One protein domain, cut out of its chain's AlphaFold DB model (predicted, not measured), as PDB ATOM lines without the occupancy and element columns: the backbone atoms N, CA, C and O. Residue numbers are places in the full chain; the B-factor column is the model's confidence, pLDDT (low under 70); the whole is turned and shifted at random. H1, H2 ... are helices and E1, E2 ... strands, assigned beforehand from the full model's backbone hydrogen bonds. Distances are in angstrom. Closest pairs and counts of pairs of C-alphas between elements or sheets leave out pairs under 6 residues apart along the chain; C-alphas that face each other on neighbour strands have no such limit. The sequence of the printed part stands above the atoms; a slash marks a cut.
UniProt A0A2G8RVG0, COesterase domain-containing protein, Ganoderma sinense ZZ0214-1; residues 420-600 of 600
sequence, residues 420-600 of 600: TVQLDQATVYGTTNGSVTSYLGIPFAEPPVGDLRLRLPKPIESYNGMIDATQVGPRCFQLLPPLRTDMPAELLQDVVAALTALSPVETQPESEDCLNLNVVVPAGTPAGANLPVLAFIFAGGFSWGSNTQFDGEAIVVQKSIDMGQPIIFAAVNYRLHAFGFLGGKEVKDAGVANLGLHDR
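This is residues 420 to 600 of the 600 residues of the protein "COesterase domain-containing protein" of Ganoderma sinense ZZ0214-1 (UniProt A0A2G8RVG0). A twisted, branched sheet of seven strands has one helix, H2, packed over E5 on one face, while a separate helix, H1, reaches far out from the sheet on two long links, and the short helices H3, H4 and H5 lie in the last stretch, away from the sheet. Long links without named elements fill much of the rest. The printed part has 181 residues, with seven named strands and five named helices; along the chain come four strands, then H1, two strands, H2, one strand and the helices H3, H4 and H5; in the sheet the neighbour pairs E1 and E2, E2 and E3, E3 and E5, and E5 and E7 are antiparallel, while E2 and E4, and E6 and E7, are parallel; the class is mixed, helices and strands, with under half of the residues in named elements. The whole is compact by its radius of gyration of the C-alphas, 18.4 A, yet flat, spanning 56 by 44 by 24 A.

The sheet holds E1, residues 420 to 423, from C-alpha 420 at (231.168, 177.017, 131.921); E2, residues 425 to 433, 25.5 A long; E3, 436 to 443, 20.8 A; E4, 464 to 468; E5, 516 to 522, 20.5 A; E6, 533 to 537; and E7, 568 to 572. H2 is residues 552 to 562, 14.1 A. H1, residues 489 to 502, is 20.0 A long and begins at C-alpha 489, (261.901, 211.829, 107.520). H3 is residues 577 to 580, H4 585 to 589 and H5 595 to 598, ending at C-alpha 598, (237.121, 180.033, 103.303).

E2 has E1 on one side, antiparallel, with N 421 and O 428 at 3.0 A, and E4 on the other side, parallel, with N 427 and O 465 at 2.9 A. E1 E2 E3 form a meander, each strand the antiparallel neighbour of the one before; N 431 and O 438 of E2 and E3 are 2.9 A apart. E5 is antiparallel to E3, N 439 to O 519 2.8 A, and to E7, N 520 to O 569 2.8 A. E6, H2, E7 form a strand-helix-strand unit, two parallel strands with a helix between, its crossover right-handed; N 536 and O 570 are 2.7 A apart. H2 is on the sheet at a height of 7.0 A, over E5 and along the strands, at 18 degrees on the local plane; their closest C-alphas, of Val 520 and Gly 552, are 6.1 A apart. H3 and H5 touch, the closest C-alphas, of Gly 580 and Gly 596, being 4.1 A apart; H4 touches no helix, and H1 is not on the sheet. In H4 every O i to N i+4 pair is within hydrogen-bond range, in H1 9 of 10 and in H2 3 of 7, with 3 of 8 O i to N i+3 pairs; H3 and H5 are too short for an i+4 pair.

The two C-alphas farthest apart, of Gln 425 and Pro 488, are 58.3 A apart. The printed part has no cut and ends at Arg 600, the chain's last residue. The links E3 to E4, E4 to H1, H1 to E5 and E6 to H2 are long. The mean pLDDT of the printed part is 89.9; residues 481 to 482 and 499 to 507 are under 70.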
ATOM      1  N   THR A 420     231.131 178.097 132.905       92.19
ATOM      2  CA  THR A 420     231.168 177.017 131.921       92.19
ATOM      3  C   THR A 420     229.951 177.049 131.019       92.19
ATOM      4  O   THR A 420     228.845 177.377 131.450       92.19
ATOM      5  N   VAL A 421     230.155 176.664 129.763       93.25
ATOM      6  CA  VAL A 421     229.084 176.407 128.799       93.25
ATOM      7  C   VAL A 421     229.329 175.070 128.108       93.25
ATOM      8  O   VAL A 421     230.471 174.649 127.925       93.25
ATOM      9  N   GLN A 422     228.249 174.374 127.761       93.69
ATOM     10  CA  GLN A 422     228.322 173.141 126.982       93.69
ATOM     11  C   GLN A 422     228.307 173.472 125.490       93.69
ATOM     12  O   GLN A 422     227.397 174.156 125.016       93.69
ATOM     13  N   LEU A 423     229.301 172.964 124.767       92.88
ATOM     14  CA  LEU A 423     229.395 172.997 123.312       92.88
ATOM     15  C   LEU A 423     229.494 171.545 122.831       92.88
ATOM     16  O   LEU A 423     230.515 170.894 123.031       92.88
ATOM     17  N   ASP A 424     228.412 171.015 122.264       93.62
ATOM     18  CA  ASP A 424     228.219 169.584 121.988       93.62
ATOM     19  C   ASP A 424     228.407 168.685 123.223       93.62
ATOM     20  O   ASP A 424     227.503 168.569 124.050       93.62
ATOM     21  N   GLN A 425     229.555 168.010 123.322       93.38
ATOM     22  CA  GLN A 425     229.968 167.162 124.443       93.38
ATOM     23  C   GLN A 425     231.195 167.745 125.168       93.38
ATOM     24  O   GLN A 425     231.787 167.077 126.020       93.38
ATOM     25  N   ALA A 426     231.627 168.955 124.800       93.81
ATOM     26  CA  ALA A 426     232.711 169.664 125.454       93.81
ATOM     27  C   ALA A 426     232.198 170.664 126.489       93.81
ATOM     28  O   ALA A 426     231.246 171.409 126.255       93.81
ATOM     29  N   THR A 427     232.926 170.753 127.598       94.00
ATOM     30  CA  THR A 427     232.798 171.849 128.556       94.00
ATOM     31  C   THR A 427     233.792 172.943 128.182       94.00
ATOM     32  O   THR A 427     235.004 172.719 128.213       94.00
ATOM     33  N   VAL A 428     233.280 174.122 127.840       94.81
ATOM     34  CA  VAL A 428     234.079 175.313 127.537       94.81
ATOM     35  C   VAL A 428     234.165 176.176 128.786       94.81
ATOM     36  O   VAL A 428     233.137 176.518 129.368       94.81
ATOM     37  N   TYR A 429     235.382 176.515 129.196       91.94
ATOM     38  CA  TYR A 429     235.667 177.318 130.383       91.94
ATOM     39  C   TYR A 429     235.954 178.751 129.968       91.94
ATOM     40  O   TYR A 429     236.870 178.984 129.191       91.94
ATOM     41  N   GLY A 430     235.170 179.693 130.474       91.19
ATOM     42  CA  GLY A 430     235.341 181.120 130.231       91.19
ATOM     43  C   GLY A 430     235.680 181.887 131.501       91.19
ATOM     44  O   GLY A 430     235.800 181.326 132.595       91.19
ATOM     45  N   THR A 431     235.785 183.200 131.354       87.38
ATOM     46  CA  THR A 431     235.978 184.152 132.451       87.38
ATOM     47  C   THR A 431     234.791 185.103 132.520       87.38
ATOM     48  O   THR A 431     234.228 185.489 131.501       87.38
ATOM     49  N   THR A 432     234.382 185.484 133.730       87.56
ATOM     50  CA  THR A 432     233.362 186.523 133.932       87.56
ATOM     51  C   THR A 432     234.021 187.747 134.546       87.56
ATOM     52  O   THR A 432     234.700 187.636 135.566       87.56
ATOM     53  N   ASN A 433     233.800 188.909 133.941       81.00
ATOM     54  CA  ASN A 433     234.243 190.204 134.431       81.00
ATOM     55  C   ASN A 433     233.034 191.145 134.521       81.00
ATOM     56  O   ASN A 433     232.482 191.584 133.511       81.00
ATOM     57  N   GLY A 434     232.581 191.420 135.746       88.38
ATOM     58  CA  GLY A 434     231.394 192.239 135.981       88.38
ATOM     59  C   GLY A 434     230.149 191.658 135.305       88.38
ATOM     60  O   GLY A 434     229.697 190.569 135.655       88.38
ATOM     61  N   SER A 435     229.583 192.403 134.351       91.44
ATOM     62  CA  SER A 435     228.362 192.014 133.631       91.44
ATOM     63  C   SER A 435     228.616 191.304 132.299       91.44
ATOM     64  O   SER A 435     227.683 191.086 131.528       91.44
ATOM     65  N   VAL A 436     229.863 190.908 132.035       91.81
ATOM     66  CA  VAL A 436     230.292 190.286 130.782       91.81
ATOM     67  C   VAL A 436     230.986 188.952 131.058       91.81
ATOM     68  O   VAL A 436     231.732 188.810 132.023       91.81
ATOM     69  N   THR A 437     230.741 187.968 130.200       95.38
ATOM     70  CA  THR A 437     231.420 186.674 130.181       95.38
ATOM     71  C   THR A 437     232.129 186.486 128.841       95.38
ATOM     72  O   THR A 437     231.520 186.665 127.786       95.38
ATOM     73  N   SER A 438     233.388 186.061 128.889       94.94
ATOM     74  CA  SER A 438     234.260 185.862 127.734       94.94
ATOM     75  C   SER A 438     234.685 184.403 127.597       94.94
ATOM     76  O   SER A 438     235.074 183.752 128.566       94.94
ATOM     77  N   TYR A 439     234.644 183.913 126.363       96.50
ATOM     78  CA  TYR A 439     235.189 182.633 125.932       96.50
ATOM     79  C   TYR A 439     236.132 182.899 124.757       96.50
ATOM     80  O   TYR A 439     235.702 183.175 123.637       96.50
ATOM     81  N   LEU A 440     237.428 182.885 125.024       94.88
ATOM     82  CA  LEU A 440     238.477 183.341 124.121       94.88
ATOM     83  C   LEU A 440     239.220 182.151 123.503       94.88
ATOM     84  O   LEU A 440     239.372 181.111 124.132       94.88
ATOM     85  N   GLY A 441     239.680 182.283 122.260       94.25
ATOM     86  CA  GLY A 441     240.522 181.268 121.620       94.25
ATOM     87  C   GLY A 441     239.838 179.932 121.304       94.25
ATOM     88  O   GLY A 441     240.534 178.930 121.150       94.25
ATOM     89  N   ILE A 442     238.509 179.889 121.156       97.06
ATOM     90  CA  ILE A 442     237.785 178.656 120.807       97.06
ATOM     91  C   ILE A 442     238.169 178.238 119.378       97.06
ATOM     92  O   ILE A 442     237.928 179.017 118.450       97.06
ATOM     93  N   PRO A 443     238.744 177.043 119.147       96.62
ATOM     94  CA  PRO A 443     239.079 176.596 117.798       96.62
ATOM     95  C   PRO A 443     237.795 176.325 117.009       96.62
ATOM     96  O   PRO A 443     236.876 175.726 117.554       96.62
ATOM     97  N   PHE A 444     237.722 176.734 115.740       97.12
ATOM     98  CA  PHE A 444     236.558 176.456 114.876       97.12
ATOM     99  C   PHE A 444     236.862 175.498 113.717       97.12
ATOM    100  O   PHE A 444     235.951 174.971 113.072       97.12
ATOM    101  N   ALA A 445     238.142 175.253 113.451       97.56
ATOM    102  CA  ALA A 445     238.621 174.348 112.421       97.56
ATOM    103  C   ALA A 445     239.856 173.586 112.919       97.56
ATOM    104  O   ALA A 445     240.527 174.012 113.859       97.56
ATOM    105  N   GLU A 446     240.160 172.453 112.286       96.62
ATOM    106  CA  GLU A 446     241.406 171.731 112.530       96.62
ATOM    107  C   GLU A 446     242.616 172.635 112.230       96.62
ATOM    108  O   GLU A 446     242.581 173.388 111.246       96.62
ATOM    109  N   PRO A 447     243.699 172.544 113.027       96.81
ATOM    110  CA  PRO A 447     244.902 173.339 112.814       96.81
ATOM    111  C   PRO A 447     245.416 173.196 111.371       96.81
ATOM    112  O   PRO A 447     245.717 172.076 110.947       96.81
ATOM    113  N   PRO A 448     245.563 174.286 110.593       96.06
ATOM    114  CA  PRO A 448     245.986 174.223 109.192       96.06
ATOM    115  C   PRO A 448     247.511 174.043 109.061       96.06
ATOM    116  O   PRO A 448     248.184 174.767 108.327       96.06
ATOM    117  N   VAL A 449     248.055 173.064 109.784       95.19
ATOM    118  CA  VAL A 449     249.475 172.696 109.853       95.19
ATOM    119  C   VAL A 449     249.747 171.404 109.082       95.19
ATOM    120  O   VAL A 449     248.837 170.629 108.786       95.19
ATOM    121  N   GLY A 450     251.017 171.136 108.766       95.06
ATOM    122  CA  GLY A 450     251.415 169.887 108.105       95.06
ATOM    123  C   GLY A 450     250.691 169.685 106.770       95.06
ATOM    124  O   GLY A 450     250.742 170.558 105.907       95.06
ATOM    125  N   ASP A 451     249.991 168.560 106.610       95.69
ATOM    126  CA  ASP A 451     249.251 168.231 105.381       95.69
ATOM    127  C   ASP A 451     248.011 169.115 105.146       95.69
ATOM    128  O   ASP A 451     247.519 169.200 104.015       95.69
ATOM    129  N   LEU A 452     247.523 169.799 106.191       96.38
ATOM    130  CA  LEU A 452     246.436 170.781 106.108       96.38
ATOM    131  C   LEU A 452     246.937 172.191 105.756       96.38
ATOM    132  O   LEU A 452     246.134 173.079 105.445       96.38
ATOM    133  N   ARG A 453     248.259 172.407 105.730       96.81
ATOM    134  CA  ARG A 453     248.843 173.663 105.260       96.81
ATOM    135  C   ARG A 453     248.457 173.895 103.799       96.81
ATOM    136  O   ARG A 453     248.593 173.012 102.954       96.81
ATOM    137  N   LEU A 454     248.004 175.113 103.497       95.88
ATOM    138  CA  LEU A 454     247.520 175.514 102.168       95.88
ATOM    139  C   LEU A 454     246.370 174.634 101.628       95.88
ATOM    140  O   LEU A 454     246.229 174.442 100.419       95.88
ATOM    141  N   ARG A 455     245.528 174.105 102.524       96.62
ATOM    142  CA  ARG A 455     244.268 173.426 102.188       96.62
ATOM    143  C   ARG A 455     243.061 174.228 102.665       96.62
ATOM    144  O   ARG A 455     243.190 175.108 103.518       96.62
ATOM    145  N   LEU A 456     241.886 173.909 102.122       97.88
ATOM    146  CA  LEU A 456     240.613 174.396 102.661       97.88
ATOM    147  C   LEU A 456     240.526 174.069 104.163       97.88
ATOM    148  O   LEU A 456     241.002 172.999 104.558       97.88
ATOM    149  N   PRO A 457     239.976 174.973 104.992       97.62
ATOM    150  CA  PRO A 457     239.803 174.692 106.408       97.62
ATOM    151  C   PRO A 457     238.896 173.476 106.577       97.62
ATOM    152  O   PRO A 457     237.931 173.294 105.829       97.62
ATOM    153  N   LYS A 458     239.217 172.636 107.558       97.56
ATOM    154  CA  LYS A 458     238.392 171.492 107.926       97.56
ATOM    155  C   LYS A 458     237.661 171.833 109.223       97.56
ATOM    156  O   LYS A 458     238.336 171.951 110.242       97.56
ATOM    157  N   PRO A 459     236.335 172.041 109.199       96.44
ATOM    158  CA  PRO A 459     235.578 172.392 110.395       96.44
ATOM    159  C   PRO A 459     235.735 171.345 111.498       96.44
ATOM    160  O   PRO A 459     235.856 170.149 111.218       96.44
ATOM    161  N   ILE A 460     235.700 171.787 112.754       95.38
ATOM    162  CA  ILE A 460     235.537 170.864 113.880       95.38
ATOM    163  C   ILE A 460     234.068 170.432 113.906       95.38
ATOM    164  O   ILE A 460     233.191 171.207 114.271       95.38
ATOM    165  N   GLU A 461     233.807 169.194 113.488       92.69
ATOM    166  CA  GLU A 461     232.449 168.636 113.359       92.69
ATOM    167  C   GLU A 461     231.773 168.358 114.711       92.69
ATOM    168  O   GLU A 461     230.551 168.274 114.794       92.69
ATOM    169  N   SER A 462     232.563 168.144 115.769       94.44
ATOM    170  CA  SER A 462     232.043 167.915 117.116       94.44
ATOM    171  C   SER A 462     233.088 168.226 118.179       94.44
ATOM    172  O   SER A 462     234.222 167.737 118.119       94.44
ATOM    173  N   TYR A 463     232.679 168.988 119.189       94.81
ATOM    174  CA  TYR A 463     233.516 169.306 120.338       94.81
ATOM    175  C   TYR A 463     233.341 168.268 121.448       94.81
ATOM    176  O   TYR A 463     232.228 167.927 121.847       94.81
ATOM    177  N   ASN A 464     234.462 167.764 121.965       91.62
ATOM    178  CA  ASN A 464     234.493 166.790 123.052       91.62
ATOM    179  C   ASN A 464     235.533 167.196 124.106       91.62
ATOM    180  O   ASN A 464     236.569 167.768 123.774       91.62
ATOM    181  N   GLY A 465     235.292 166.843 125.370       90.94
ATOM    182  CA  GLY A 465     236.265 167.039 126.448       90.94
ATOM    183  C   GLY A 465     236.216 168.434 127.076       90.94
ATOM    184  O   GLY A 465     235.149 168.911 127.452       90.94
ATOM    185  N   MET A 466     237.377 169.057 127.266       90.38
ATOM    186  CA  MET A 466     237.517 170.363 127.914       90.38
ATOM    187  C   MET A 466     238.174 171.348 126.952       90.38
ATOM    188  O   MET A 466     239.221 171.040 126.386       90.38
ATOM    189  N   ILE A 467     237.577 172.531 126.812       91.00
ATOM    190  CA  ILE A 467     238.148 173.658 126.072       91.00
ATOM    191  C   ILE A 467     238.432 174.764 127.081       91.00
ATOM    192  O   ILE A 467     237.505 175.318 127.673       91.00
ATOM    193  N   ASP A 468     239.710 175.058 127.297       88.00
ATOM    194  CA  ASP A 468     240.116 176.225 128.073       88.00
ATOM    195  C   ASP A 468     240.015 177.463 127.180       88.00
ATOM    196  O   ASP A 468     240.851 177.671 126.303       88.00
ATOM    197  N   ALA A 469     238.957 178.244 127.386       93.94
ATOM    198  CA  ALA A 469     238.692 179.487 126.679       93.94
ATOM    199  C   ALA A 469     238.861 180.703 127.609       93.94
ATOM    200  O   ALA A 469     238.202 181.731 127.449       93.94
ATOM    201  N   THR A 470     239.731 180.591 128.617       86.19
ATOM    202  CA  THR A 470     240.028 181.684 129.558       86.19
ATOM    203  C   THR A 470     241.093 182.652 129.035       86.19
ATOM    204  O   THR A 470     241.323 183.704 129.633       86.19
ATOM    205  N   GLN A 471     241.746 182.312 127.920       84.75
ATOM    206  CA  GLN A 471     242.841 183.072 127.325       84.75
ATOM    207  C   GLN A 471     242.662 183.194 125.815       84.75
ATOM    208  O   GLN A 471     242.112 182.314 125.158       84.75
ATOM    209  N   VAL A 472     243.167 184.287 125.251       87.56
ATOM    210  CA  VAL A 472     243.176 184.483 123.800       87.56
ATOM    211  C   VAL A 472     244.052 183.412 123.141       87.56
ATOM    212  O   VAL A 472     245.188 183.183 123.558       87.56
ATOM    213  N   GLY A 473     243.536 182.784 122.081       88.00
ATOM    214  CA  GLY A 473     244.310 181.867 121.242       88.00
ATOM    215  C   GLY A 473     245.423 182.580 120.458       88.00
ATOM    216  O   GLY A 473     245.498 183.804 120.457       88.00
ATOM    217  N   PRO A 474     246.311 181.863 119.761       91.62
ATOM    218  CA  PRO A 474     247.295 182.478 118.867       91.62
ATOM    219  C   PRO A 474     246.634 183.156 117.654       91.62
ATOM    220  O   PRO A 474     245.574 182.731 117.190       91.62
ATOM    221  N   ARG A 475     247.290 184.177 117.100       93.62
ATOM    222  CA  ARG A 475     246.909 184.792 115.818       93.62
ATOM    223  C   ARG A 475     247.640 184.134 114.658       93.62
ATOM    224  O   ARG A 475     248.686 183.508 114.834       93.62
ATOM    225  N   CYS A 476     247.102 184.306 113.456       95.88
ATOM    226  CA  CYS A 476     247.780 183.855 112.248       95.88
ATOM    227  C   CYS A 476     249.057 184.669 112.011       95.88
ATOM    228  O   CYS A 476     249.184 185.785 112.517       95.88
ATOM    229  N   PHE A 477     249.994 184.126 111.235       94.25
ATOM    230  CA  PHE A 477     251.223 184.840 110.895       94.25
ATOM    231  C   PHE A 477     250.947 186.212 110.271       94.25
ATOM    232  O   PHE A 477     250.036 186.376 109.454       94.25
ATOM    233  N   GLN A 478     251.739 187.196 110.693       90.56
ATOM    234  CA  GLN A 478     251.567 188.593 110.325       90.56
ATOM    235  C   GLN A 478     252.631 189.015 109.309       90.56
ATOM    236  O   GLN A 478     253.812 188.691 109.418       90.56
ATOM    237  N   LEU A 479     252.219 189.804 108.322       86.25
ATOM    238  CA  LEU A 479     253.102 190.476 107.380       86.25
ATOM    239  C   LEU A 479     252.740 191.960 107.338       86.25
ATOM    240  O   LEU A 479     251.853 192.396 106.596       86.25
ATOM    241  N   LEU A 480     253.465 192.736 108.137       77.56
ATOM    242  CA  LEU A 480     253.433 194.191 108.072       77.56
ATOM    243  C   LEU A 480     254.211 194.651 106.827       77.56
ATOM    244  O   LEU A 480     255.354 194.221 106.630       77.56
ATOM    245  N   PRO A 481     253.625 195.496 105.959       68.25
ATOM    246  CA  PRO A 481     254.332 196.002 104.794       68.25
ATOM    247  C   PRO A 481     255.550 196.829 105.237       68.25
ATOM    248  O   PRO A 481     255.423 197.672 106.130       68.25
ATOM    249  N   PRO A 482     256.734 196.613 104.635       68.25
ATOM    250  CA  PRO A 482     257.921 197.368 104.998       68.25
ATOM    251  C   PRO A 482     257.726 198.847 104.669       68.25
ATOM    252  O   PRO A 482     257.196 199.208 103.614       68.25
ATOM    253  N   LEU A 483     258.203 199.709 105.565       70.31
ATOM    254  CA  LEU A 483     258.253 201.140 105.308       70.31
ATOM    255  C   LEU A 483     259.213 201.423 104.154       70.31
ATOM    256  O   LEU A 483     260.309 200.865 104.071       70.31
ATOM    257  N   ARG A 484     258.791 202.306 103.250       75.06
ATOM    258  CA  ARG A 484     259.628 202.774 102.147       75.06
ATOM    259  C   ARG A 484     260.831 203.539 102.693       75.06
ATOM    260  O   ARG A 484     260.669 204.495 103.445       75.06
ATOM    261  N   THR A 485     262.030 203.141 102.283       71.44
ATOM    262  CA  THR A 485     263.287 203.765 102.726       71.44
ATOM    263  C   THR A 485     263.558 205.118 102.070       71.44
ATOM    264  O   THR A 485     264.422 205.852 102.537       71.44
ATOM    265  N   ASP A 486     262.825 205.462 101.007       82.75
ATOM    266  CA  ASP A 486     262.897 206.744 100.298       82.75
ATOM    267  C   ASP A 486     261.866 207.775 100.793       82.75
ATOM    268  O   ASP A 486     261.656 208.807 100.158       82.75
ATOM    269  N   MET A 487     261.214 207.504 101.927       80.00
ATOM    270  CA  MET A 487     260.247 208.411 102.537       80.00
ATOM    271  C   MET A 487     260.952 209.612 103.200       80.00
ATOM    272  O   MET A 487     261.945 209.412 103.905       80.00
ATOM    273  N   PRO A 488     260.446 210.852 103.030       83.31
ATOM    274  CA  PRO A 488     260.911 212.001 103.809       83.31
ATOM    275  C   PRO A 488     260.806 211.723 105.315       83.31
ATOM    276  O   PRO A 488     259.834 211.111 105.761       83.31
ATOM    277  N   ALA A 489     261.792 212.167 106.099       77.50
ATOM    278  CA  ALA A 489     261.901 211.829 107.520       77.50
ATOM    279  C   ALA A 489     260.686 212.295 108.343       77.50
ATOM    280  O   ALA A 489     260.288 211.621 109.289       77.50
ATOM    281  N   GLU A 490     260.079 213.412 107.949       77.12
ATOM    282  CA  GLU A 490     258.887 213.976 108.578       77.12
ATOM    283  C   GLU A 490     257.658 213.082 108.351       77.12
ATOM    284  O   GLU A 490     256.920 212.793 109.286       77.12
ATOM    285  N   LEU A 491     257.487 212.549 107.135       77.88
ATOM    286  CA  LEU A 491     256.383 211.639 106.811       77.88
ATOM    287  C   LEU A 491     256.578 210.261 107.460       77.88
ATOM    288  O   LEU A 491     255.609 209.601 107.828       77.88
ATOM    289  N   LEU A 492     257.830 209.829 107.629       76.88
ATOM    290  CA  LEU A 492     258.148 208.560 108.277       76.88
ATOM    291  C   LEU A 492     257.660 208.529 109.732       76.88
ATOM    292  O   LEU A 492     257.166 207.496 110.175       76.88
ATOM    293  N   GLN A 493     257.758 209.646 110.458       76.06
ATOM    294  CA  GLN A 493     257.271 209.739 111.838       76.06
ATOM    295  C   GLN A 493     255.748 209.587 111.913       76.06
ATOM    296  O   GLN A 493     255.263 208.759 112.684       76.06
ATOM    297  N   ASP A 494     255.010 210.307 111.067       77.56
ATOM    298  CA  ASP A 494     253.546 210.238 111.022       77.56
ATOM    299  C   ASP A 494     253.052 208.852 110.596       77.56
ATOM    300  O   ASP A 494     252.102 208.317 111.165       77.56
ATOM    301  N   VAL A 495     253.723 208.227 109.624       74.44
ATOM    302  CA  VAL A 495     253.375 206.881 109.157       74.44
ATOM    303  C   VAL A 495     253.678 205.833 110.228       74.44
ATOM    304  O   VAL A 495     252.857 204.944 110.445       74.44
ATOM    305  N   VAL A 496     254.810 205.928 110.933       74.19
ATOM    306  CA  VAL A 496     255.116 205.032 112.062       74.19
ATOM    307  C   VAL A 496     254.086 205.205 113.176       74.19
ATOM    308  O   VAL A 496     253.588 204.205 113.690       74.19
ATOM    309  N   ALA A 497     253.716 206.440 113.520       73.12
ATOM    310  CA  ALA A 497     252.696 206.716 114.527       73.12
ATOM    311  C   ALA A 497     251.323 206.153 114.117       73.12
ATOM    312  O   ALA A 497     250.692 205.446 114.901       73.12
ATOM    313  N   ALA A 498     250.895 206.383 112.872       70.06
ATOM    314  CA  ALA A 498     249.639 205.860 112.342       70.06
ATOM    315  C   ALA A 498     249.621 204.324 112.302       70.06
ATOM    316  O   ALA A 498     248.645 203.715 112.725       70.06
ATOM    317  N   LEU A 499     250.701 203.677 111.853       66.81
ATOM    318  CA  LEU A 499     250.801 202.214 111.848       66.81
ATOM    319  C   LEU A 499     250.834 201.633 113.264       66.81
ATOM    320  O   LEU A 499     250.213 200.605 113.496       66.81
ATOM    321  N   THR A 500     251.493 202.302 114.212       66.81
ATOM    322  CA  THR A 500     251.512 201.887 115.627       66.81
ATOM    323  C   THR A 500     250.129 202.025 116.269       66.81
ATOM    324  O   THR A 500     249.743 201.185 117.074       66.81
ATOM    325  N   ALA A 501     249.356 203.049 115.894       65.56
ATOM    326  CA  ALA A 501     247.980 203.231 116.358       65.56
ATOM    327  C   ALA A 501     246.997 202.231 115.721       65.56
ATOM    328  O   ALA A 501     246.047 201.798 116.367       65.56
ATOM    329  N   LEU A 502     247.214 201.865 114.453       62.97
ATOM    330  CA  LEU A 502     246.377 200.911 113.716       62.97
ATOM    331  C   LEU A 502     246.723 199.448 114.016       62.97
ATOM    332  O   LEU A 502     245.885 198.571 113.831       62.97
ATOM    333  N   SER A 503     247.951 199.200 114.456       56.97
ATOM    334  CA  SER A 503     248.481 197.903 114.849       56.97
ATOM    335  C   SER A 503     249.260 198.101 116.148       56.97
ATOM    336  O   SER A 503     250.497 198.166 116.106       56.97
ATOM    337  N   PRO A 504     248.580 198.210 117.308       53.53
ATOM    338  CA  PRO A 504     249.279 198.113 118.581       53.53
ATOM    339  C   PRO A 504     250.132 196.840 118.558       53.53
ATOM    340  O   PRO A 504     249.762 195.847 117.927       53.53
ATOM    341  N   VAL A 505     251.313 196.880 119.179       47.28
ATOM    342  CA  VAL A 505     252.194 195.708 119.266       47.28
ATOM    343  C   VAL A 505     251.485 194.655 120.117       47.28
ATOM    344  O   VAL A 505     251.628 194.604 121.333       47.28
ATOM    345  N   GLU A 506     250.654 193.854 119.464       55.44
ATOM    346  CA  GLU A 506     249.916 192.754 120.058       55.44
ATOM    347  C   GLU A 506     250.915 191.648 120.394       55.44
ATOM    348  O   GLU A 506     251.608 191.115 119.526       55.44
ATOM    349  N   THR A 507     250.991 191.305 121.677       56.81
ATOM    350  CA  THR A 507     251.836 190.234 122.219       56.81
ATOM    351  C   THR A 507     251.237 188.840 122.006       56.81
ATOM    352  O   THR A 507     251.756 187.863 122.547       56.81
ATOM    353  N   GLN A 508     250.147 188.734 121.241       75.38
ATOM    354  CA  GLN A 508     249.506 187.468 120.908       75.38
ATOM    355  C   GLN A 508     250.485 186.608 120.090       75.38
ATOM    356  O   GLN A 508     251.022 187.082 119.081       75.38
ATOM    357  N   PRO A 509     250.745 185.356 120.502       85.00
ATOM    358  CA  PRO A 509     251.670 184.491 119.788       85.00
ATOM    359  C   PRO A 509     251.181 184.251 118.357       85.00
ATOM    360  O   PRO A 509     249.990 184.053 118.120       85.00
ATOM    361  N   GLU A 510     252.110 184.258 117.403       90.19
ATOM    362  CA  GLU A 510     251.833 183.896 116.014       90.19
ATOM    363  C   GLU A 510     252.023 182.392 115.814       90.19
ATOM    364  O   GLU A 510     253.033 181.821 116.231       90.19
ATOM    365  N   SER A 511     251.051 181.751 115.172       94.12
ATOM    366  CA  SER A 511     251.069 180.320 114.867       94.12
ATOM    367  C   SER A 511     250.331 180.040 113.556       94.12
ATOM    368  O   SER A 511     249.474 180.815 113.134       94.12
ATOM    369  N   GLU A 512     250.632 178.913 112.907       95.75
ATOM    370  CA  GLU A 512     249.752 178.363 111.863       95.75
ATOM    371  C   GLU A 512     248.482 177.760 112.463       95.75
ATOM    372  O   GLU A 512     247.431 177.799 111.833       95.75
ATOM    373  N   ASP A 513     248.563 177.231 113.685       96.19
ATOM    374  CA  ASP A 513     247.398 176.806 114.455       96.19
ATOM    375  C   ASP A 513     246.687 178.041 115.017       96.19
ATOM    376  O   ASP A 513     246.869 178.387 116.176       96.19
ATOM    377  N   CYS A 514     245.986 178.776 114.153       96.69
ATOM    378  CA  CYS A 514     245.408 180.086 114.462       96.69
ATOM    379  C   CYS A 514     243.903 180.194 114.193       96.69
ATOM    380  O   CYS A 514     243.339 181.267 114.389       96.69
ATOM    381  N   LEU A 515     243.241 179.128 113.728       97.88
ATOM    382  CA  LEU A 515     241.815 179.145 113.373       97.88
ATOM    383  C   LEU A 515     240.931 179.046 114.623       97.88
ATOM    384  O   LEU A 515     240.297 178.026 114.899       97.88
ATOM    385  N   ASN A 516     240.920 180.135 115.391       96.88
ATOM    386  CA  ASN A 516     240.138 180.307 116.610       96.88
ATOM    387  C   ASN A 516     239.277 181.580 116.584       96.88
ATOM    388  O   ASN A 516     239.514 182.504 115.800       96.88
ATOM    389  N   LEU A 517     238.268 181.636 117.451       97.00
ATOM    390  CA  LEU A 517     237.436 182.815 117.661       97.00
ATOM    391  C   LEU A 517     237.273 183.159 119.143       97.00
ATOM    392  O   LEU A 517     237.367 182.302 120.021       97.00
ATOM    393  N   ASN A 518     236.979 184.429 119.392       96.88
ATOM    394  CA  ASN A 518     236.617 184.961 120.697       96.88
ATOM    395  C   ASN A 518     235.111 185.227 120.715       96.88
ATOM    396  O   ASN A 518     234.593 185.840 119.782       96.88
ATOM    397  N   VAL A 519     234.420 184.794 121.765       97.75
ATOM    398  CA  VAL A 519     232.991 185.029 121.989       97.75
ATOM    399  C   VAL A 519     232.814 185.744 123.318       97.75
ATOM    400  O   VAL A 519     233.263 185.262 124.352       97.75
ATOM    401  N   VAL A 520     232.126 186.878 123.295       98.00
ATOM    402  CA  VAL A 520     231.836 187.689 124.477       98.00
ATOM    403  C   VAL A 520     230.326 187.876 124.579       98.00
ATOM    404  O   VAL A 520     229.659 188.186 123.589       98.00
ATOM    405  N   VAL A 521     229.767 187.653 125.766       97.44
ATOM    406  CA  VAL A 521     228.320 187.659 126.022       97.44
ATOM    407  C   VAL A 521     227.991 188.385 127.325       97.44
ATOM    408  O   VAL A 521     228.834 188.433 128.220       97.44
ATOM    409  N   PRO A 522     226.768 188.910 127.502       97.25
ATOM    410  CA  PRO A 522     226.315 189.354 128.814       97.25
ATOM    411  C   PRO A 522     226.362 188.202 129.824       97.25
ATOM    412  O   PRO A 522     225.931 187.079 129.527       97.25
ATOM    413  N   ALA A 523     226.876 188.467 131.020       95.38
ATOM    414  CA  ALA A 523     227.004 187.474 132.073       95.38
ATOM    415  C   ALA A 523     225.635 186.879 132.433       95.38
ATOM    416  O   ALA A 523     224.629 187.582 132.542       95.38
ATOM    417  N   GLY A 524     225.590 185.557 132.597       90.12
ATOM    418  CA  GLY A 524     224.354 184.837 132.915       90.12
ATOM    419  C   GLY A 524     223.374 184.676 131.748       90.12
ATOM    420  O   GLY A 524     222.247 184.243 131.983       90.12
ATOM    421  N   THR A 525     223.769 184.983 130.505       93.19
ATOM    422  CA  THR A 525     222.937 184.721 129.315       93.19
ATOM    423  C   THR A 525     222.593 183.225 129.220       93.19
ATOM    424  O   THR A 525     223.500 182.407 129.045       93.19
ATOM    425  N   PRO A 526     221.309 182.826 129.312       88.81
ATOM    426  CA  PRO A 526     220.927 181.422 129.225       88.81
ATOM    427  C   PRO A 526     220.943 180.922 127.774       88.81
ATOM    428  O   PRO A 526     220.718 181.677 126.824       88.81
ATOM    429  N   ALA A 527     221.129 179.611 127.598       87.50
ATOM    430  CA  ALA A 527     220.951 178.969 126.298       87.50
ATOM    431  C   ALA A 527     219.538 179.250 125.746       87.50
ATOM    432  O   ALA A 527     218.542 179.121 126.458       87.50
ATOM    433  N   GLY A 528     219.452 179.648 124.474       88.25
ATOM    434  CA  GLY A 528     218.184 179.995 123.823       88.25
ATOM    435  C   GLY A 528     217.685 181.426 124.067       88.25
ATOM    436  O   GLY A 528     216.584 181.749 123.628       88.25
ATOM    437  N   ALA A 529     218.475 182.304 124.700       91.38
ATOM    438  CA  ALA A 529     218.139 183.727 124.859       91.38
ATOM    439  C   ALA A 529     217.973 184.490 123.526       91.38
ATOM    440  O   ALA A 529     217.355 185.551 123.510       91.38
ATOM    441  N   ASN A 530     218.494 183.949 122.414       93.88
ATOM    442  CA  ASN A 530     218.363 184.487 121.051       93.88
ATOM    443  C   ASN A 530     218.776 185.965 120.914       93.88
ATOM    444  O   ASN A 530     218.140 186.729 120.184       93.88
ATOM    445  N   LEU A 531     219.842 186.368 121.612       97.31
ATOM    446  CA  LEU A 531     220.427 187.701 121.458       97.31
ATOM    447  C   LEU A 531     221.016 187.880 120.044       97.31
ATOM    448  O   LEU A 531     221.544 186.914 119.483       97.31
ATOM    449  N   PRO A 532     220.972 189.095 119.462       98.06
ATOM    450  CA  PRO A 532     221.665 189.385 118.211       98.06
ATOM    451  C   PRO A 532     223.170 189.125 118.335       98.06
ATOM    452  O   PRO A 532     223.769 189.434 119.364       98.06
ATOM    453  N   VAL A 533     223.783 188.604 117.271       97.75
ATOM    454  CA  VAL A 533     225.229 188.354 117.208       97.75
ATOM    455  C   VAL A 533     225.882 189.375 116.282       97.75
ATOM    456  O   VAL A 533     225.559 189.442 115.096       97.75
ATOM    457  N   LEU A 534     226.829 190.145 116.811       97.62
ATOM    458  CA  LEU A 534     227.767 190.936 116.027       97.62
ATOM    459  C   LEU A 534     228.993 190.075 115.710       97.62
ATOM    460  O   LEU A 534     229.894 189.928 116.535       97.62
ATOM    461  N   ALA A 535     229.013 189.507 114.505       96.19
ATOM    462  CA  ALA A 535     230.165 188.782 113.980       96.19
ATOM    463  C   ALA A 535     231.178 189.770 113.381       96.19
ATOM    464  O   ALA A 535     230.892 190.457 112.398       96.19
ATOM    465  N   PHE A 536     232.357 189.853 113.986       95.62
ATOM    466  CA  PHE A 536     233.418 190.776 113.628       95.62
ATOM    467  C   PHE A 536     234.538 190.073 112.854       95.62
ATOM    468  O   PHE A 536     235.126 189.090 113.305       95.62
ATOM    469  N   ILE A 537     234.853 190.625 111.681       95.81
ATOM    470  CA  ILE A 537     235.938 190.172 110.810       95.81
ATOM    471  C   ILE A 537     236.936 191.319 110.706       95.81
ATOM    472  O   ILE A 537     236.624 192.371 110.144       95.81
ATOM    473  N   PHE A 538     238.135 191.118 111.247       92.44
ATOM    474  CA  PHE A 538     239.147 192.165 111.299       92.44
ATOM    475  C   PHE A 538     239.679 192.546 109.907       92.44
ATOM    476  O   PHE A 538     239.723 191.741 108.965       92.44
ATOM    477  N   ALA A 539     240.107 193.803 109.797       88.44
ATOM    478  CA  ALA A 539     240.780 194.348 108.624       88.44
ATOM    479  C   ALA A 539     242.307 194.244 108.768       88.44
ATOM    480  O   ALA A 539     242.821 193.991 109.843       88.44
ATOM    481  N   GLY A 540     243.036 194.497 107.685       86.81
ATOM    482  CA  GLY A 540     244.507 194.502 107.706       86.81
ATOM    483  C   GLY A 540     245.117 194.133 106.361       86.81
ATOM    484  O   GLY A 540     246.115 193.421 106.274       86.81
ATOM    485  N   GLY A 541     244.453 194.550 105.276       90.00
ATOM    486  CA  GLY A 541     244.936 194.350 103.907       90.00
ATOM    487  C   GLY A 541     245.177 192.892 103.509       90.00
ATOM    488  O   GLY A 541     245.943 192.657 102.582       90.00
ATOM    489  N   PHE A 542     244.556 191.929 104.204       93.94
ATOM    490  CA  PHE A 542     244.804 190.489 104.058       93.94
ATOM    491  C   PHE A 542     246.224 190.037 104.437       93.94
ATOM    492  O   PHE A 542     246.614 188.923 104.090       93.94
ATOM    493  N   SER A 543     247.006 190.863 105.138       90.06
ATOM    494  CA  SER A 543     248.391 190.546 105.507       90.06
ATOM    495  C   SER A 543     248.677 190.645 107.003       90.06
ATOM    496  O   SER A 543     249.599 189.984 107.465       90.06
ATOM    497  N   TRP A 544     247.890 191.404 107.761       89.19
ATOM    498  CA  TRP A 544     247.992 191.514 109.217       89.19
ATOM    499  C   TRP A 544     246.593 191.657 109.852       89.19
ATOM    500  O   TRP A 544     245.596 191.720 109.129       89.19
ATOM    501  N   GLY A 545     246.527 191.679 111.182       89.81
ATOM    502  CA  GLY A 545     245.316 191.760 112.002       89.81
ATOM    503  C   GLY A 545     244.981 190.450 112.727       89.81
ATOM    504  O   GLY A 545     245.558 189.393 112.442       89.81
ATOM    505  N   SER A 546     244.060 190.532 113.688       92.19
ATOM    506  CA  SER A 546     243.646 189.419 114.552       92.19
ATOM    507  C   SER A 546     242.237 189.626 115.132       92.19
ATOM    508  O   SER A 546     241.643 190.707 115.048       92.19
ATOM    509  N   ASN A 547     241.705 188.588 115.777       91.94
ATOM    510  CA  ASN A 547     240.450 188.631 116.531       91.94
ATOM    511  C   ASN A 547     240.502 189.420 117.858       91.94
ATOM    512  O   ASN A 547     239.501 189.432 118.576       91.94
ATOM    513  N   THR A 548     241.618 190.087 118.178       88.19
ATOM    514  CA  THR A 548     241.751 191.002 119.331       88.19
ATOM    515  C   THR A 548     241.803 192.476 118.952       88.19
ATOM    516  O   THR A 548     241.809 193.332 119.831       88.19
ATOM    517  N   GLN A 549     241.777 192.793 117.657       83.12
ATOM    518  CA  GLN A 549     241.892 194.166 117.162       83.12
ATOM    519  C   GLN A 549     240.757 195.098 117.637       83.12
ATOM    520  O   GLN A 549     240.914 196.318 117.626       83.12
ATOM    521  N   PHE A 550     239.614 194.539 118.044       81.94
ATOM    522  CA  PHE A 550     238.506 195.272 118.655       81.94
ATOM    523  C   PHE A 550     238.147 194.670 120.012       81.94
ATOM    524  O   PHE A 550     237.980 193.457 120.136       81.94
ATOM    525  N   ASP A 551     237.979 195.538 121.009       83.69
ATOM    526  CA  ASP A 551     237.583 195.154 122.363       83.69
ATOM    527  C   ASP A 551     236.100 194.749 122.408       83.69
ATOM    528  O   ASP A 551     235.192 195.582 122.335       83.69
ATOM    529  N   GLY A 552     235.859 193.444 122.522       86.31
ATOM    530  CA  GLY A 552     234.521 192.874 122.637       86.31
ATOM    531  C   GLY A 552     233.867 193.065 124.007       86.31
ATOM    532  O   GLY A 552     232.639 193.073 124.085       86.31
ATOM    533  N   GLU A 553     234.652 193.227 125.073       86.56
ATOM    534  CA  GLU A 553     234.152 193.291 126.447       86.56
ATOM    535  C   GLU A 553     233.620 194.683 126.771       86.56
ATOM    536  O   GLU A 553     232.408 194.858 126.923       86.56
ATOM    537  N   ALA A 554     234.501 195.683 126.838       82.88
ATOM    538  CA  ALA A 554     234.135 197.006 127.337       82.88
ATOM    539  C   ALA A 554     233.423 197.857 126.276       82.88
ATOM    540  O   ALA A 554     232.477 198.584 126.583       82.88
ATOM    541  N   ILE A 555     233.857 197.768 125.014       82.31
ATOM    542  CA  ILE A 555     233.350 198.646 123.948       82.31
ATOM    543  C   ILE A 555     232.064 198.098 123.326       82.31
ATOM    544  O   ILE A 555     231.166 198.878 123.005       82.31
ATOM    545  N   VAL A 556     231.961 196.778 123.145       91.75
ATOM    546  CA  VAL A 556     230.817 196.167 122.455       91.75
ATOM    547  C   VAL A 556     229.776 195.653 123.442       91.75
ATOM    548  O   VAL A 556     228.673 196.200 123.505       91.75
ATOM    549  N   VAL A 557     230.092 194.607 124.210       96.56
ATOM    550  CA  VAL A 557     229.078 193.901 125.002       96.56
ATOM    551  C   VAL A 557     228.637 194.725 126.205       96.56
ATOM    552  O   VAL A 557     227.432 194.931 126.356       96.56
ATOM    553  N   GLN A 558     229.558 195.278 126.999       93.88
ATOM    554  CA  GLN A 558     229.197 196.131 128.137       93.88
ATOM    555  C   GLN A 558     228.352 197.327 127.685       93.88
ATOM    556  O   GLN A 558     227.269 197.562 128.217       93.88
ATOM    557  N   LYS A 559     228.769 198.021 126.619       94.25
ATOM    558  CA  LYS A 559     228.006 199.157 126.094       94.25
ATOM    559  C   LYS A 559     226.607 198.763 125.622       94.25
ATOM    560  O   LYS A 559     225.658 199.524 125.810       94.25
ATOM    561  N   SER A 560     226.464 197.579 125.026       96.69
ATOM    562  CA  SER A 560     225.165 197.049 124.601       96.69
ATOM    563  C   SER A 560     224.222 196.785 125.782       96.69
ATOM    564  O   SER A 560     223.026 197.073 125.690       96.69
ATOM    565  N   ILE A 561     224.767 196.315 126.912       96.31
ATOM    566  CA  ILE A 561     224.032 196.126 128.169       96.31
ATOM    567  C   ILE A 561     223.568 197.485 128.698       96.31
ATOM    568  O   ILE A 561     222.379 197.659 128.962       96.31
ATOM    569  N   ASP A 562     224.471 198.467 128.766       94.94
ATOM    570  CA  ASP A 562     224.173 199.818 129.263       94.94
ATOM    571  C   ASP A 562     223.089 200.522 128.428       94.94
ATOM    572  O   ASP A 562     222.293 201.308 128.939       94.94
ATOM    573  N   MET A 563     223.035 200.228 127.126       96.62
ATOM    574  CA  MET A 563     222.026 200.751 126.198       96.62
ATOM    575  C   MET A 563     220.683 200.005 126.256       96.62
ATOM    576  O   MET A 563     219.752 200.373 125.536       96.62
ATOM    577  N   GLY A 564     220.562 198.951 127.069       96.25
ATOM    578  CA  GLY A 564     219.367 198.105 127.130       96.25
ATOM    579  C   GLY A 564     219.132 197.282 125.858       96.25
ATOM    580  O   GLY A 564     218.003 196.874 125.587       96.25
ATOM    581  N   GLN A 565     220.178 197.054 125.060       96.94
ATOM    582  CA  GLN A 565     220.141 196.306 123.802       96.94
ATOM    583  C   GLN A 565     221.255 195.248 123.787       96.94
ATOM    584  O   GLN A 565     222.176 195.353 122.980       96.94
ATOM    585  N   PRO A 566     221.207 194.248 124.686       96.75
ATOM    586  CA  PRO A 566     222.292 193.287 124.847       96.75
ATOM    587  C   PRO A 566     222.530 192.482 123.565       96.75
ATOM    588  O   PRO A 566     221.589 191.951 122.969       96.75
ATOM    589  N   ILE A 567     223.797 192.357 123.175       98.06
ATOM    590  CA  ILE A 567     224.235 191.554 122.026       98.06
ATOM    591  C   ILE A 567     225.359 190.593 122.416       98.06
ATOM    592  O   ILE A 567     226.019 190.761 123.438       98.06
ATOM    593  N   ILE A 568     225.586 189.599 121.565       98.06
ATOM    594  CA  ILE A 568     226.757 188.719 121.594       98.06
ATOM    595  C   ILE A 568     227.786 189.274 120.610       98.06
ATOM    596  O   ILE A 568     227.437 189.606 119.478       98.06
ATOM    597  N   PHE A 569     229.051 189.337 121.005       98.31
ATOM    598  CA  PHE A 569     230.157 189.667 120.112       98.31
ATOM    599  C   PHE A 569     230.958 188.407 119.789       98.31
ATOM    600  O   PHE A 569     231.303 187.651 120.693       98.31
ATOM    601  N   ALA A 570     231.258 188.181 118.512       97.69
ATOM    602  CA  ALA A 570     232.081 187.061 118.068       97.69
ATOM    603  C   ALA A 570     233.140 187.546 117.074       97.69
ATOM    604  O   ALA A 570     232.781 188.062 116.020       97.69
ATOM    605  N   ALA A 571     234.427 187.378 117.375       96.56
ATOM    606  CA  ALA A 571     235.535 187.818 116.523       96.56
ATOM    607  C   ALA A 571     236.400 186.633 116.084       96.56
ATOM    608  O   ALA A 571     236.839 185.848 116.922       96.56
ATOM    609  N   VAL A 572     236.668 186.506 114.782       96.69
ATOM    610  CA  VAL A 572     237.295 185.310 114.187       96.69
ATOM    611  C   VAL A 572     238.705 185.578 113.657       96.69
ATOM    612  O   VAL A 572     238.963 186.634 113.075       96.69
ATOM    613  N   ASN A 573     239.614 184.613 113.830       97.12
ATOM    614  CA  ASN A 573     240.887 184.577 113.113       97.12
ATOM    615  C   ASN A 573     240.736 183.911 111.739       97.12
ATOM    616  O   ASN A 573     240.049 182.907 111.606       97.12
ATOM    617  N   TYR A 574     241.416 184.430 110.715       98.19
ATOM    618  CA  TYR A 574     241.496 183.801 109.392       98.19
ATOM    619  C   TYR A 574     242.923 183.892 108.850       98.19
ATOM    620  O   TYR A 574     243.648 184.837 109.173       98.19
ATOM    621  N   ARG A 575     243.352 182.922 108.030       98.44
ATOM    622  CA  ARG A 575     244.720 182.902 107.491       98.44
ATOM    623  C   ARG A 575     244.986 184.123 106.613       98.44
ATOM    624  O   ARG A 575     244.146 184.540 105.819       98.44
ATOM    625  N   LEU A 576     246.202 184.655 106.716       96.25
ATOM    626  CA  LEU A 576     246.651 185.879 106.048       96.25
ATOM    627  C   LEU A 576     247.811 185.598 105.086       96.25
ATOM    628  O   LEU A 576     248.364 184.497 105.048       96.25
ATOM    629  N   HIS A 577     248.173 186.607 104.293       92.75
ATOM    630  CA  HIS A 577     249.307 186.631 103.367       92.75
ATOM    631  C   HIS A 577     249.467 185.314 102.581       92.75
ATOM    632  O   HIS A 577     248.508 184.819 101.998       92.75
ATOM    633  N   ALA A 578     250.658 184.723 102.546       94.12
ATOM    634  CA  ALA A 578     250.932 183.473 101.849       94.12
ATOM    635  C   ALA A 578     250.171 182.260 102.417       94.12
ATOM    636  O   ALA A 578     249.972 181.306 101.681       94.12
ATOM    637  N   PHE A 579     249.723 182.268 103.678       96.56
ATOM    638  CA  PHE A 579     248.950 181.145 104.230       96.56
ATOM    639  C   PHE A 579     247.466 181.196 103.842       96.56
ATOM    640  O   PHE A 579     246.831 180.148 103.748       96.56
ATOM    641  N   GLY A 580     246.914 182.392 103.609       97.00
ATOM    642  CA  GLY A 580     245.496 182.594 103.285       97.00
ATOM    643  C   GLY A 580     245.209 183.000 101.837       97.00
ATOM    644  O   GLY A 580     244.139 182.712 101.307       97.00
ATOM    645  N   PHE A 581     246.151 183.669 101.181       96.94
ATOM    646  CA  PHE A 581     245.945 184.380  99.915       96.94
ATOM    647  C   PHE A 581     247.077 184.124  98.913       96.94
ATOM    648  O   PHE A 581     247.370 184.966  98.063       96.94
ATOM    649  N   LEU A 582     247.725 182.955  98.994       95.62
ATOM    650  CA  LEU A 582     248.675 182.536  97.968       95.62
ATOM    651  C   LEU A 582     247.975 182.485  96.605       95.62
ATOM    652  O   LEU A 582     246.892 181.920  96.469       95.62
ATOM    653  N   GLY A 583     248.596 183.094  95.599       93.94
ATOM    654  CA  GLY A 583     248.128 183.063  94.217       93.94
ATOM    655  C   GLY A 583     248.948 182.111  93.348       93.94
ATOM    656  O   GLY A 583     249.834 181.407  93.824       93.94
ATOM    657  N   GLY A 584     248.680 182.133  92.043       96.44
ATOM    658  CA  GLY A 584     249.434 181.365  91.050       96.44
ATOM    659  C   GLY A 584     248.596 180.311  90.335       96.44
ATOM    660  O   GLY A 584     247.484 179.970  90.749       96.44
ATOM    661  N   LYS A 585     249.131 179.812  89.218       97.44
ATOM    662  CA  LYS A 585     248.463 178.802  88.388       97.44
ATOM    663  C   LYS A 585     248.299 177.495  89.164       97.44
ATOM    664  O   LYS A 585     247.244 176.883  89.102       97.44
ATOM    665  N   GLU A 586     249.311 177.113  89.930       96.69
ATOM    666  CA  GLU A 586     249.361 175.895  90.735       96.69
ATOM    667  C   GLU A 586     248.275 175.897  91.816       96.69
ATOM    668  O   GLU A 586     247.553 174.916  91.965       96.69
ATOM    669  N   VAL A 587     248.105 177.024  92.520       96.44
ATOM    670  CA  VAL A 587     247.054 177.200  93.536       96.44
ATOM    671  C   VAL A 587     245.662 177.104  92.913       96.44
ATOM    672  O   VAL A 587     244.776 176.441  93.458       96.44
ATOM    673  N   LYS A 588     245.471 177.743  91.752       94.06
ATOM    674  CA  LYS A 588     244.209 177.685  91.008       94.06
ATOM    675  C   LYS A 588     243.889 176.261  90.554       94.06
ATOM    676  O   LYS A 588     242.769 175.807  90.765       94.06
ATOM    677  N   ASP A 589     244.856 175.568  89.955       96.44
ATOM    678  CA  ASP A 589     244.690 174.202  89.451       96.44
ATOM    679  C   ASP A 589     244.417 173.206  90.593       96.44
ATOM    680  O   ASP A 589     243.670 172.247  90.412       96.44
ATOM    681  N   ALA A 590     244.971 173.457  91.784       94.94
ATOM    682  CA  ALA A 590     244.701 172.682  92.993       94.94
ATOM    683  C   ALA A 590     243.359 173.024  93.675       94.94
ATOM    684  O   ALA A 590     242.960 172.315  94.597       94.94
ATOM    685  N   GLY A 591     242.661 174.083  93.247       95.06
ATOM    686  CA  GLY A 591     241.362 174.481  93.802       95.06
ATOM    687  C   GLY A 591     241.423 175.045  95.225       95.06
ATOM    688  O   GLY A 591     240.442 174.956  95.954       95.06
ATOM    689  N   VAL A 592     242.565 175.609  95.631       95.69
ATOM    690  CA  VAL A 592     242.828 176.087  97.007       95.69
ATOM    691  C   VAL A 592     243.131 177.588  97.056       95.69
ATOM    692  O   VAL A 592     243.912 178.054  97.879       95.69
ATOM    693  N   ALA A 593     242.546 178.367  96.145       94.50
ATOM    694  CA  ALA A 593     242.674 179.824  96.157       94.50
ATOM    695  C   ALA A 593     241.826 180.453  97.277       94.50
ATOM    696  O   ALA A 593     240.776 179.924  97.628       94.50
ATOM    697  N   ASN A 594     242.244 181.622  97.778       97.00
ATOM    698  CA  ASN A 594     241.500 182.417  98.766       97.00
ATOM    699  C   ASN A 594     241.152 181.665 100.066       97.00
ATOM    700  O   ASN A 594     240.060 181.831 100.604       97.00
ATOM    701  N   LEU A 595     242.072 180.854 100.587       98.12
ATOM    702  CA  LEU A 595     241.894 180.093 101.829       98.12
ATOM    703  C   LEU A 595     241.443 180.957 103.013       98.12
ATOM    704  O   LEU A 595     240.536 180.562 103.732       98.12
ATOM    705  N   GLY A 596     241.984 182.168 103.153       97.38
ATOM    706  CA  GLY A 596     241.571 183.108 104.196       97.38
ATOM    707  C   GLY A 596     240.124 183.603 104.057       97.38
ATOM    708  O   GLY A 596     239.567 184.103 105.025       97.38
ATOM    709  N   LEU A 597     239.498 183.478 102.879       97.19
ATOM    710  CA  LEU A 597     238.056 183.712 102.708       97.19
ATOM    711  C   LEU A 597     237.217 182.474 103.016       97.19
ATOM    712  O   LEU A 597     236.049 182.635 103.326       97.19
ATOM    713  N   HIS A 598     237.785 181.272 102.898       97.31
ATOM    714  CA  HIS A 598     237.121 180.033 103.303       97.31
ATOM    715  C   HIS A 598     237.147 179.824 104.819       97.31
ATOM    716  O   HIS A 598     236.311 179.093 105.338       97.31
ATOM    717  N   ASP A 599     238.127 180.416 105.504       97.62
ATOM    718  CA  ASP A 599     238.217 180.408 106.968       97.62
ATOM    719  C   ASP A 599     237.138 181.284 107.625       97.62
ATOM    720  O   ASP A 599     236.743 181.008 108.754       97.62
ATOM    721  N   ARG A 600     236.705 182.349 106.935       88.50
ATOM    722  CA  ARG A 600     235.606 183.234 107.349       88.50
ATOM    723  C   ARG A 600     234.265 182.587 107.039       88.50
ATOM    724  O   ARG A 600     233.333 182.803 107.842       88.50
TER     725      ARG A 600